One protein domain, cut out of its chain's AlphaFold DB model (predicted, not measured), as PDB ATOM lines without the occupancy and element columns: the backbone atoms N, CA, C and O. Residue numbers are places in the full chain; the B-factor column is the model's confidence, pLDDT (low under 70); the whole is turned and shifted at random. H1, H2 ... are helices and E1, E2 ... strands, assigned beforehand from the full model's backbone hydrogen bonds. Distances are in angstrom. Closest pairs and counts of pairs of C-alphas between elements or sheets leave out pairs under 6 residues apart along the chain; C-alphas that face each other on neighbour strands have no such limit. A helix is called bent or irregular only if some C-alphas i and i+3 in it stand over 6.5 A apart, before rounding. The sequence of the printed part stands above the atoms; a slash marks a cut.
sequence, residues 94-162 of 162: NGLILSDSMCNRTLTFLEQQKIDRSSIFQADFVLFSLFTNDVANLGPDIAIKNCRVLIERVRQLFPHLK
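AT A GLANCE: This is residues 94 to 162 of the 162 residues of the protein "Hypothetical protein" of Rotaria sp. Silwood2 (UniProt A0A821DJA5). What shape do these atoms make? One long helix, H3, runs along the longest axis; the shorter H1 packs slantwise on residues 150 to 157 of it, and the two short strands E1 and E2, joined to the two ends of H1 by a tight and a long link, make a small sheet that stays apart from H3, E2 only just so. At the other end of H3 the short H2 comes just before it, and residues 136 to 141 stick out there. What are the parts in order? The printed part has 69 residues, with two named strands and three named helices in the order E1, H1, E2, H2, H3; E1 and E2 form a parallel sheet, and the class is mostly helix. How large is it? It is only just compact, close to loose, with a radius of gyration of the C-alphas of 13.1 A and spans of 38 by 25 by 16 A.

IN THESE COORDINATES: Where does the first half run? E1 is residues 95 to 97, from C-alpha 95 at (8.564, 0.775, 9.088). H1 is residues 100 to 112, 18.4 A long, and E2 is residues 125 to 127. Where does the rest run? H2 is residues 132 to 138, 10.9 A long, and only just irregular: C-alphas 132 and 135 are 6.54 A apart. H3 is residues 140 to 157, 25.8 A long, from C-alpha 140 at (30.909, 3.097, 25.220) to C-alpha 157 at (6.727, 9.851, 19.349).

HOW THE PARTS SIT: How do the strands pair? E1 and E2 are parallel neighbours at 28 degrees, with N 96 and O 125 at 3.1 A and N 127 and O 96 at 2.9 A, within hydrogen-bond range. With H1 they form a strand-helix-strand unit, two parallel neighbour strands with a helix between them along the chain, and its crossover is right-handed. What does H3 touch? H1 touches it at a steep tilt of 37 degrees, only just past shallow, the same way; their closest C-alphas, of Asp 100 and Leu 150, are 6.0 A apart. H2 and H3 only just touch, with 3 pairs of C-alphas within 8 A, and only at the corner; their closest C-alphas, of Val 135 and Ala 143, are 5.6 A apart. What stays apart, and are the helix backbones complete? H1 and H2 are apart, and E2 and H3 only just so, their closest C-alphas 8.1 A apart. In H1 and H3 every O i to N i+4 pair is within hydrogen-bond range; in H2, 2 of 3 are.

THE WHOLE: How far does it reach? The two C-alphas farthest apart, of Lys 114 and Ala 136, are 38.7 A apart. Are there cuts or long links? The printed part has no cut, and the link from H1 to E2, residues 113 to 124, is long. Where is confidence low? Residues 117 to 121 and 131 to 132 have pLDDT under 70, and the mean of the printed part is 79.9.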
ATOM      1  N   ASN A  94       4.442  -0.908   8.237       75.69
ATOM      2  CA  ASN A  94       4.860   0.486   8.181       75.69
ATOM      3  C   ASN A  94       6.114   0.673   9.042       75.69
ATOM      4  O   ASN A  94       6.032   0.961  10.235       75.69
ATOM      5  N   GLY A  95       7.285   0.480   8.444       76.50
ATOM      6  CA  GLY A  95       8.564   0.775   9.088       76.50
ATOM      7  C   GLY A  95       8.946   2.245   8.951       76.50
ATOM      8  O   GLY A  95       8.779   2.829   7.881       76.50
ATOM      9  N   LEU A  96       9.512   2.833  10.006       80.00
ATOM     10  CA  LEU A  96      10.111   4.168   9.946       80.00
ATOM     11  C   LEU A  96      11.587   4.124  10.347       80.00
ATOM     12  O   LEU A  96      11.954   3.490  11.333       80.00
ATOM     13  N   ILE A  97      12.434   4.830   9.602       78.25
ATOM     14  CA  ILE A  97      13.844   5.021   9.950       78.25
ATOM     15  C   ILE A  97      14.000   6.435  10.494       78.25
ATOM     16  O   ILE A  97      13.647   7.400   9.815       78.25
ATOM     17  N   LEU A  98      14.521   6.564  11.714       75.81
ATOM     18  CA  LEU A  98      14.727   7.861  12.355       75.81
ATOM     19  C   LEU A  98      16.164   8.022  12.838       75.81
ATOM     20  O   LEU A  98      16.735   7.139  13.473       75.81
ATOM     21  N   SER A  99      16.727   9.195  12.562       79.19
ATOM     22  CA  SER A  99      17.934   9.681  13.229       79.19
ATOM     23  C   SER A  99      17.568  10.500  14.469       79.19
ATOM     24  O   SER A  99      16.440  10.984  14.600       79.19
ATOM     25  N   ASP A 100      18.541  10.737  15.350       73.75
ATOM     26  CA  ASP A 100      18.331  11.549  16.553       73.75
ATOM     27  C   ASP A 100      17.865  12.981  16.240       73.75
ATOM     28  O   ASP A 100      16.930  13.500  16.857       73.75
ATOM     29  N   SER A 101      18.448  13.599  15.207       78.12
ATOM     30  CA  SER A 101      18.034  14.926  14.741       78.12
ATOM     31  C   SER A 101      16.577  14.938  14.267       78.12
ATOM     32  O   SER A 101      15.837  15.873  14.578       78.12
ATOM     33  N   MET A 102      16.136  13.886  13.566       78.69
ATOM     34  CA  MET A 102      14.744  13.767  13.125       78.69
ATOM     35  C   MET A 102      13.795  13.611  14.311       78.69
ATOM     36  O   MET A 102      12.779  14.299  14.351       78.69
ATOM     37  N   CYS A 103      14.136  12.784  15.304       81.50
ATOM     38  CA  CYS A 103      13.335  12.657  16.522       81.50
ATOM     39  C   CYS A 103      13.161  14.007  17.224       81.50
ATOM     40  O   CYS A 103      12.039  14.394  17.550       81.50
ATOM     41  N   ASN A 104      14.256  14.745  17.415       79.19
ATOM     42  CA  ASN A 104      14.213  16.022  18.118       79.19
ATOM     43  C   ASN A 104      13.401  17.076  17.349       79.19
ATOM     44  O   ASN A 104      12.522  17.717  17.919       79.19
ATOM     45  N   ARG A 105      13.628  17.208  16.035       78.75
ATOM     46  CA  ARG A 105      12.881  18.154  15.189       78.75
ATOM     47  C   ARG A 105      11.388  17.855  15.181       78.75
ATOM     48  O   ARG A 105      10.589  18.782  15.298       78.75
ATOM     49  N   THR A 106      11.013  16.581  15.076       81.38
ATOM     50  CA  THR A 106       9.609  16.169  15.105       81.38
ATOM     51  C   THR A 106       8.974  16.500  16.448       81.38
ATOM     52  O   THR A 106       7.914  17.115  16.472       81.38
ATOM     53  N   LEU A 107       9.626  16.172  17.568       81.75
ATOM     54  CA  LEU A 107       9.107  16.494  18.900       81.75
ATOM     55  C   LEU A 107       8.903  18.001  19.090       81.75
ATOM     56  O   LEU A 107       7.822  18.420  19.499       81.75
ATOM     57  N   THR A 108       9.900  18.815  18.733       84.69
ATOM     58  CA  THR A 108       9.800  20.277  18.826       84.69
ATOM     59  C   THR A 108       8.671  20.823  17.955       84.69
ATOM     60  O   THR A 108       7.915  21.685  18.394       84.69
ATOM     61  N   PHE A 109       8.520  20.313  16.732       82.50
ATOM     62  CA  PHE A 109       7.438  20.724  15.843       82.50
ATOM     63  C   PHE A 109       6.057  20.389  16.424       82.50
ATOM     64  O   PHE A 109       5.181  21.252  16.452       82.50
ATOM     65  N   LEU A 110       5.873  19.164  16.928       81.06
ATOM     66  CA  LEU A 110       4.622  18.724  17.554       81.06
ATOM     67  C   LEU A 110       4.245  19.607  18.745       81.06
ATOM     68  O   LEU A 110       3.091  20.006  18.880       81.06
ATOM     69  N   GLU A 111       5.229  19.939  19.581       84.25
ATOM     70  CA  GLU A 111       5.051  20.812  20.738       84.25
ATOM     71  C   GLU A 111       4.662  22.238  20.324       84.25
ATOM     72  O   GLU A 111       3.671  22.777  20.816       84.25
ATOM     73  N   GLN A 112       5.386  22.827  19.367       86.75
ATOM     74  CA  GLN A 112       5.118  24.182  18.872       86.75
ATOM     75  C   GLN A 112       3.736  24.308  18.227       86.75
ATOM     76  O   GLN A 112       3.044  25.304  18.436       86.75
ATOM     77  N   GLN A 113       3.328  23.303  17.454       80.69
ATOM     78  CA  GLN A 113       2.040  23.294  16.763       80.69
ATOM     79  C   GLN A 113       0.888  22.778  17.637       80.69
ATOM     80  O   GLN A 113      -0.255  22.772  17.187       80.69
ATOM     81  N   LYS A 114       1.168  22.351  18.879       84.06
ATOM     82  CA  LYS A 114       0.199  21.722  19.794       84.06
ATOM     83  C   LYS A 114      -0.562  20.560  19.139       84.06
ATOM     84  O   LYS A 114      -1.753  20.375  19.391       84.06
ATOM     85  N   ILE A 115       0.111  19.799  18.276       77.62
ATOM     86  CA  ILE A 115      -0.504  18.662  17.590       77.62
ATOM     87  C   ILE A 115      -0.426  17.439  18.496       77.62
ATOM     88  O   ILE A 115       0.622  17.148  19.079       77.62
ATOM     89  N   ASP A 116      -1.531  16.702  18.590       72.62
ATOM     90  CA  ASP A 116      -1.544  15.435  19.306       72.62
ATOM     91  C   ASP A 116      -0.675  14.397  18.581       72.62
ATOM     92  O   ASP A 116      -0.854  14.104  17.394       72.62
ATOM     93  N   ARG A 117       0.268  13.822  19.325       69.75
ATOM     94  CA  ARG A 117       1.283  12.880  18.840       69.75
ATOM     95  C   ARG A 117       0.651  11.608  18.280       69.75
ATOM     96  O   ARG A 117       1.182  11.029  17.338       69.75
ATOM     97  N   SER A 118      -0.512  11.228  18.816       67.44
ATOM     98  CA  SER A 118      -1.286  10.053  18.396       67.44
ATOM     99  C   SER A 118      -1.756  10.113  16.934       67.44
ATOM    100  O   SER A 118      -2.069   9.083  16.340       67.44
ATOM    101  N   SER A 119      -1.795  11.314  16.344       63.22
ATOM    102  CA  SER A 119      -2.431  11.556  15.048       63.22
ATOM    103  C   SER A 119      -1.491  11.492  13.840       63.22
ATOM    104  O   SER A 119      -1.976  11.411  12.713       63.22
ATOM    105  N   ILE A 120      -0.166  11.533  14.044       61.94
ATOM    106  CA  ILE A 120       0.782  11.770  12.939       61.94
ATOM    107  C   ILE A 120       1.506  10.502  12.495       61.94
ATOM    108  O   ILE A 120       1.791  10.359  11.306       61.94
ATOM    109  N   PHE A 121       1.774   9.560  13.401       68.25
ATOM    110  CA  PHE A 121       2.625   8.426  13.064       68.25
ATOM    111  C   PHE A 121       2.041   7.078  13.495       68.25
ATOM    112  O   PHE A 121       2.075   6.708  14.665       68.25
ATOM    113  N   GLN A 122       1.582   6.295  12.516       73.44
ATOM    114  CA  GLN A 122       1.378   4.852  12.665       73.44
ATOM    115  C   GLN A 122       2.566   4.112  12.047       73.44
ATOM    116  O   GLN A 122       2.551   3.770  10.866       73.44
ATOM    117  N   ALA A 123       3.610   3.894  12.846       77.38
ATOM    118  CA  ALA A 123       4.672   2.947  12.512       77.38
ATOM    119  C   ALA A 123       4.459   1.644  13.291       77.38
ATOM    120  O   ALA A 123       4.115   1.697  14.470       77.38
ATOM    121  N   ASP A 124       4.681   0.501  12.648       79.19
ATOM    122  CA  ASP A 124       4.669  -0.822  13.284       79.19
ATOM    123  C   ASP A 124       6.014  -1.138  13.951       79.19
ATOM    124  O   ASP A 124       6.083  -1.909  14.904       79.19
ATOM    125  N   PHE A 125       7.092  -0.527  13.457       81.75
ATOM    126  CA  PHE A 125       8.421  -0.586  14.051       81.75
ATOM    127  C   PHE A 125       9.235   0.650  13.662       81.75
ATOM    128  O   PHE A 125       8.994   1.278  12.625       81.75
ATOM    129  N   VAL A 126      10.233   0.978  14.482       82.75
ATOM    130  CA  VAL A 126      11.208   2.029  14.178       82.75
ATOM    131  C   VAL A 126      12.602   1.425  14.181       82.75
ATOM    132  O   VAL A 126      12.984   0.738  15.128       82.75
ATOM    133  N   LEU A 127      13.355   1.677  13.114       82.12
ATOM    134  CA  LEU A 127      14.748   1.272  12.991       82.12
ATOM    135  C   LEU A 127      15.656   2.485  13.220       82.12
ATOM    136  O   LEU A 127      15.499   3.524  12.575       82.12
ATOM    137  N   PHE A 128      16.638   2.326  14.103       78.81
ATOM    138  CA  PHE A 128      17.688   3.317  14.329       78.81
ATOM    139  C   PHE A 128      18.982   2.824  13.710       78.81
ATOM    140  O   PHE A 128      19.461   1.742  14.042       78.81
ATOM    141  N   SER A 129      19.570   3.644  12.848       71.38
ATOM    142  CA  SER A 129      20.954   3.456  12.430       71.38
ATOM    143  C   SER A 129      21.838   4.272  13.365       71.38
ATOM    144  O   SER A 129      21.980   5.480  13.192       71.38
ATOM    145  N   LEU A 130      22.397   3.617  14.379       70.50
ATOM    146  CA  LEU A 130      23.445   4.207  15.210       70.50
ATOM    147  C   LEU A 130      24.765   4.124  14.443       70.50
ATOM    148  O   LEU A 130      25.063   3.094  13.834       70.50
ATOM    149  N   PHE A 131      25.546   5.203  14.424       68.00
ATOM    150  CA  PHE A 131      26.787   5.209  13.664       68.00
ATOM    151  C   PHE A 131      27.843   4.376  14.392       68.00
ATOM    152  O   PHE A 131      28.088   4.548  15.586       68.00
ATOM    153  N   THR A 132      28.548   3.518  13.652       64.50
ATOM    154  CA  THR A 132      29.702   2.745  14.152       64.50
ATOM    155  C   THR A 132      30.806   3.632  14.739       64.50
ATOM    156  O   THR A 132      31.608   3.178  15.550       64.50
ATOM    157  N   ASN A 133      30.824   4.912  14.363       74.44
ATOM    158  CA  ASN A 133      31.819   5.890  14.787       74.44
ATOM    159  C   ASN A 133      31.555   6.459  16.190       74.44
ATOM    160  O   ASN A 133      32.479   6.985  16.806       74.44
ATOM    161  N   ASP A 134      30.330   6.364  16.716       74.69
ATOM    162  CA  ASP A 134      29.977   7.007  17.987       74.69
ATOM    163  C   ASP A 134      30.718   6.369  19.167       74.69
ATOM    164  O   ASP A 134      31.253   7.072  20.021       74.69
ATOM    165  N   VAL A 135      30.830   5.036  19.178       77.69
ATOM    166  CA  VAL A 135      31.563   4.304  20.224       77.69
ATOM    167  C   VAL A 135      33.060   4.605  20.157       77.69
ATOM    168  O   VAL A 135      33.686   4.811  21.195       77.69
ATOM    169  N   ALA A 136      33.628   4.675  18.950       81.81
ATOM    170  CA  ALA A 136      35.047   4.966  18.754       81.81
ATOM    171  C   ALA A 136      35.418   6.401  19.170       81.81
ATOM    172  O   ALA A 136      36.494   6.618  19.719       81.81
ATOM    173  N   ASN A 137      34.526   7.370  18.939       83.88
ATOM    174  CA  ASN A 137      34.793   8.785  19.206       83.88
ATOM    175  C   ASN A 137      34.432   9.226  20.632       83.88
ATOM    176  O   ASN A 137      35.096  10.097  21.187       83.88
ATOM    177  N   LEU A 138      33.358   8.678  21.208       84.12
ATOM    178  CA  LEU A 138      32.787   9.140  22.481       84.12
ATOM    179  C   LEU A 138      33.003   8.150  23.631       84.12
ATOM    180  O   LEU A 138      32.810   8.500  24.793       84.12
ATOM    181  N   GLY A 139      33.387   6.913  23.318       87.12
ATOM    182  CA  GLY A 139      33.450   5.821  24.278       87.12
ATOM    183  C   GLY A 139      32.088   5.157  24.530       87.12
ATOM    184  O   GLY A 139      31.026   5.718  24.231       87.12
ATOM    185  N   PRO A 140      32.101   3.933  25.088       86.69
ATOM    186  CA  PRO A 140      30.909   3.097  25.220       86.69
ATOM    187  C   PRO A 140      29.848   3.708  26.144       86.69
ATOM    188  O   PRO A 140      28.666   3.679  25.810       86.69
ATOM    189  N   ASP A 141      30.246   4.320  27.261       87.00
ATOM    190  CA  ASP A 141      29.299   4.866  28.242       87.00
ATOM    191  C   ASP A 141      28.471   6.024  27.673       87.00
ATOM    192  O   ASP A 141      27.251   6.092  27.860       87.00
ATOM    193  N   ILE A 142      29.123   6.925  26.930       86.25
ATOM    194  CA  ILE A 142      28.455   8.064  26.292       86.25
ATOM    195  C   ILE A 142      27.563   7.576  25.151       86.25
ATOM    196  O   ILE A 142      26.416   8.014  25.047       86.25
ATOM    197  N   ALA A 143      28.041   6.631  24.337       84.56
ATOM    198  CA  ALA A 143      27.240   6.037  23.272       84.56
ATOM    199  C   ALA A 143      25.967   5.370  23.827       84.56
ATOM    200  O   ALA A 143      24.869   5.641  23.337       84.56
ATOM    201  N   ILE A 144      26.075   4.586  24.908       86.44
ATOM    202  CA  ILE A 144      24.925   3.961  25.583       86.44
ATOM    203  C   ILE A 144      23.955   5.022  26.113       86.44
ATOM    204  O   ILE A 144      22.741   4.891  25.938       86.44
ATOM    205  N   LYS A 145      24.464   6.087  26.742       87.56
ATOM    206  CA  LYS A 145      23.627   7.189  27.234       87.56
ATOM    207  C   LYS A 145      22.848   7.852  26.095       87.56
ATOM    208  O   LYS A 145      21.645   8.066  26.238       87.56
ATOM    209  N   ASN A 146      23.497   8.118  24.963       83.94
ATOM    210  CA  ASN A 146      22.853   8.704  23.786       83.94
ATOM    211  C   ASN A 146      21.794   7.765  23.193       83.94
ATOM    212  O   ASN A 146      20.691   8.210  22.880       83.94
ATOM    213  N   CYS A 147      22.076   6.461  23.128       86.06
ATOM    214  CA  CYS A 147      21.100   5.459  22.695       86.06
ATOM    215  C   CYS A 147      19.854   5.457  23.587       86.06
ATOM    216  O   CYS A 147      18.735   5.435  23.082       86.06
ATOM    217  N   ARG A 148      20.028   5.528  24.915       88.06
ATOM    218  CA  ARG A 148      18.898   5.611  25.857       88.06
ATOM    219  C   ARG A 148      18.045   6.854  25.610       88.06
ATOM    220  O   ARG A 148      16.826   6.745  25.570       88.06
ATOM    221  N   VAL A 149      18.670   8.014  25.405       88.44
ATOM    222  CA  VAL A 149      17.946   9.263  25.102       88.44
ATOM    223  C   VAL A 149      17.144   9.137  23.804       88.44
ATOM    224  O   VAL A 149      15.984   9.545  23.767       88.44
ATOM    225  N   LEU A 150      17.726   8.542  22.760       86.56
ATOM    226  CA  LEU A 150      17.040   8.309  21.489       86.56
ATOM    227  C   LEU A 150      15.824   7.386  21.656       86.56
ATOM    228  O   LEU A 150      14.738   7.715  21.183       86.56
ATOM    229  N   ILE A 151      15.982   6.271  22.376       87.75
ATOM    230  CA  ILE A 151      14.886   5.334  22.666       87.75
ATOM    231  C   ILE A 151      13.736   6.043  23.393       87.75
ATOM    232  O   ILE A 151      12.575   5.866  23.030       87.75
ATOM    233  N   GLU A 152      14.035   6.892  24.377       88.56
ATOM    234  CA  GLU A 152      13.004   7.651  25.093       88.56
ATOM    235  C   GLU A 152      12.279   8.653  24.185       88.56
ATOM    236  O   GLU A 152      11.050   8.738  24.210       88.56
ATOM    237  N   ARG A 153      13.002   9.364  23.311       86.12
ATOM    238  CA  ARG A 153      12.388  10.265  22.317       86.12
ATOM    239  C   ARG A 153      11.456   9.517  21.368       86.12
ATOM    240  O   ARG A 153      10.410  10.030  20.985       86.12
ATOM    241  N   VAL A 154      11.810   8.291  21.006       85.62
ATOM    242  CA  VAL A 154      10.990   7.441  20.138       85.62
ATOM    243  C   VAL A 154       9.742   6.988  20.861       85.62
ATOM    244  O   VAL A 154       8.662   7.110  20.301       85.62
ATOM    245  N   ARG A 155       9.848   6.538  22.112       86.50
ATOM    246  CA  ARG A 155       8.674   6.191  22.927       86.50
ATOM    247  C   ARG A 155       7.707   7.363  23.060       86.50
ATOM    248  O   ARG A 155       6.497   7.171  23.033       86.50
ATOM    249  N   GLN A 156       8.230   8.585  23.144       84.56
ATOM    250  CA  GLN A 156       7.406   9.795  23.159       84.56
ATOM    251  C   GLN A 156       6.692  10.063  21.825       84.56
ATOM    252  O   GLN A 156       5.593  10.619  21.844       84.56
ATOM    253  N   LEU A 157       7.302   9.699  20.692       83.44
ATOM    254  CA  LEU A 157       6.727   9.851  19.349       83.44
ATOM    255  C   LEU A 157       5.773   8.708  18.970       83.44
ATOM    256  O   LEU A 157       4.790   8.948  18.277       83.44
ATOM    257  N   PHE A 158       6.049   7.490  19.435       84.81
ATOM    258  CA  PHE A 158       5.336   6.257  19.096       84.81
ATOM    259  C   PHE A 158       4.926   5.507  20.373       84.81
ATOM    260  O   PHE A 158       5.432   4.415  20.640       84.81
ATOM    261  N   PRO A 159       4.017   6.067  21.191       82.81
ATOM    262  CA  PRO A 159       3.648   5.481  22.482       82.81
ATOM    263  C   PRO A 159       2.970   4.106  22.373       82.81
ATOM    264  O   PRO A 159       2.848   3.396  23.368       82.81
ATOM    265  N   HIS A 160       2.506   3.719  21.181       81.44
ATOM    266  CA  HIS A 160       1.911   2.409  20.911       81.44
ATOM    267  C   HIS A 160       2.941   1.292  20.688       81.44
ATOM    268  O   HIS A 160       2.562   0.121  20.735       81.44
ATOM    269  N   LEU A 161       4.213   1.626  20.449       80.00
ATOM    270  CA  LEU A 161       5.290   0.645  20.309       80.00
ATOM    271  C   LEU A 161       5.752   0.185  21.700       80.00
ATOM    272  O   LEU A 161       6.085   1.013  22.548       80.00
ATOM    273  N   LYS A 162       5.736  -1.132  21.933       71.25
ATOM    274  CA  LYS A 162       6.110  -1.768  23.207       71.25
ATOM    275  C   LYS A 162       7.548  -2.265  23.191       71.25
ATOM    276  O   LYS A 162       7.921  -2.893  22.178       71.25
TER     277      LYS A 162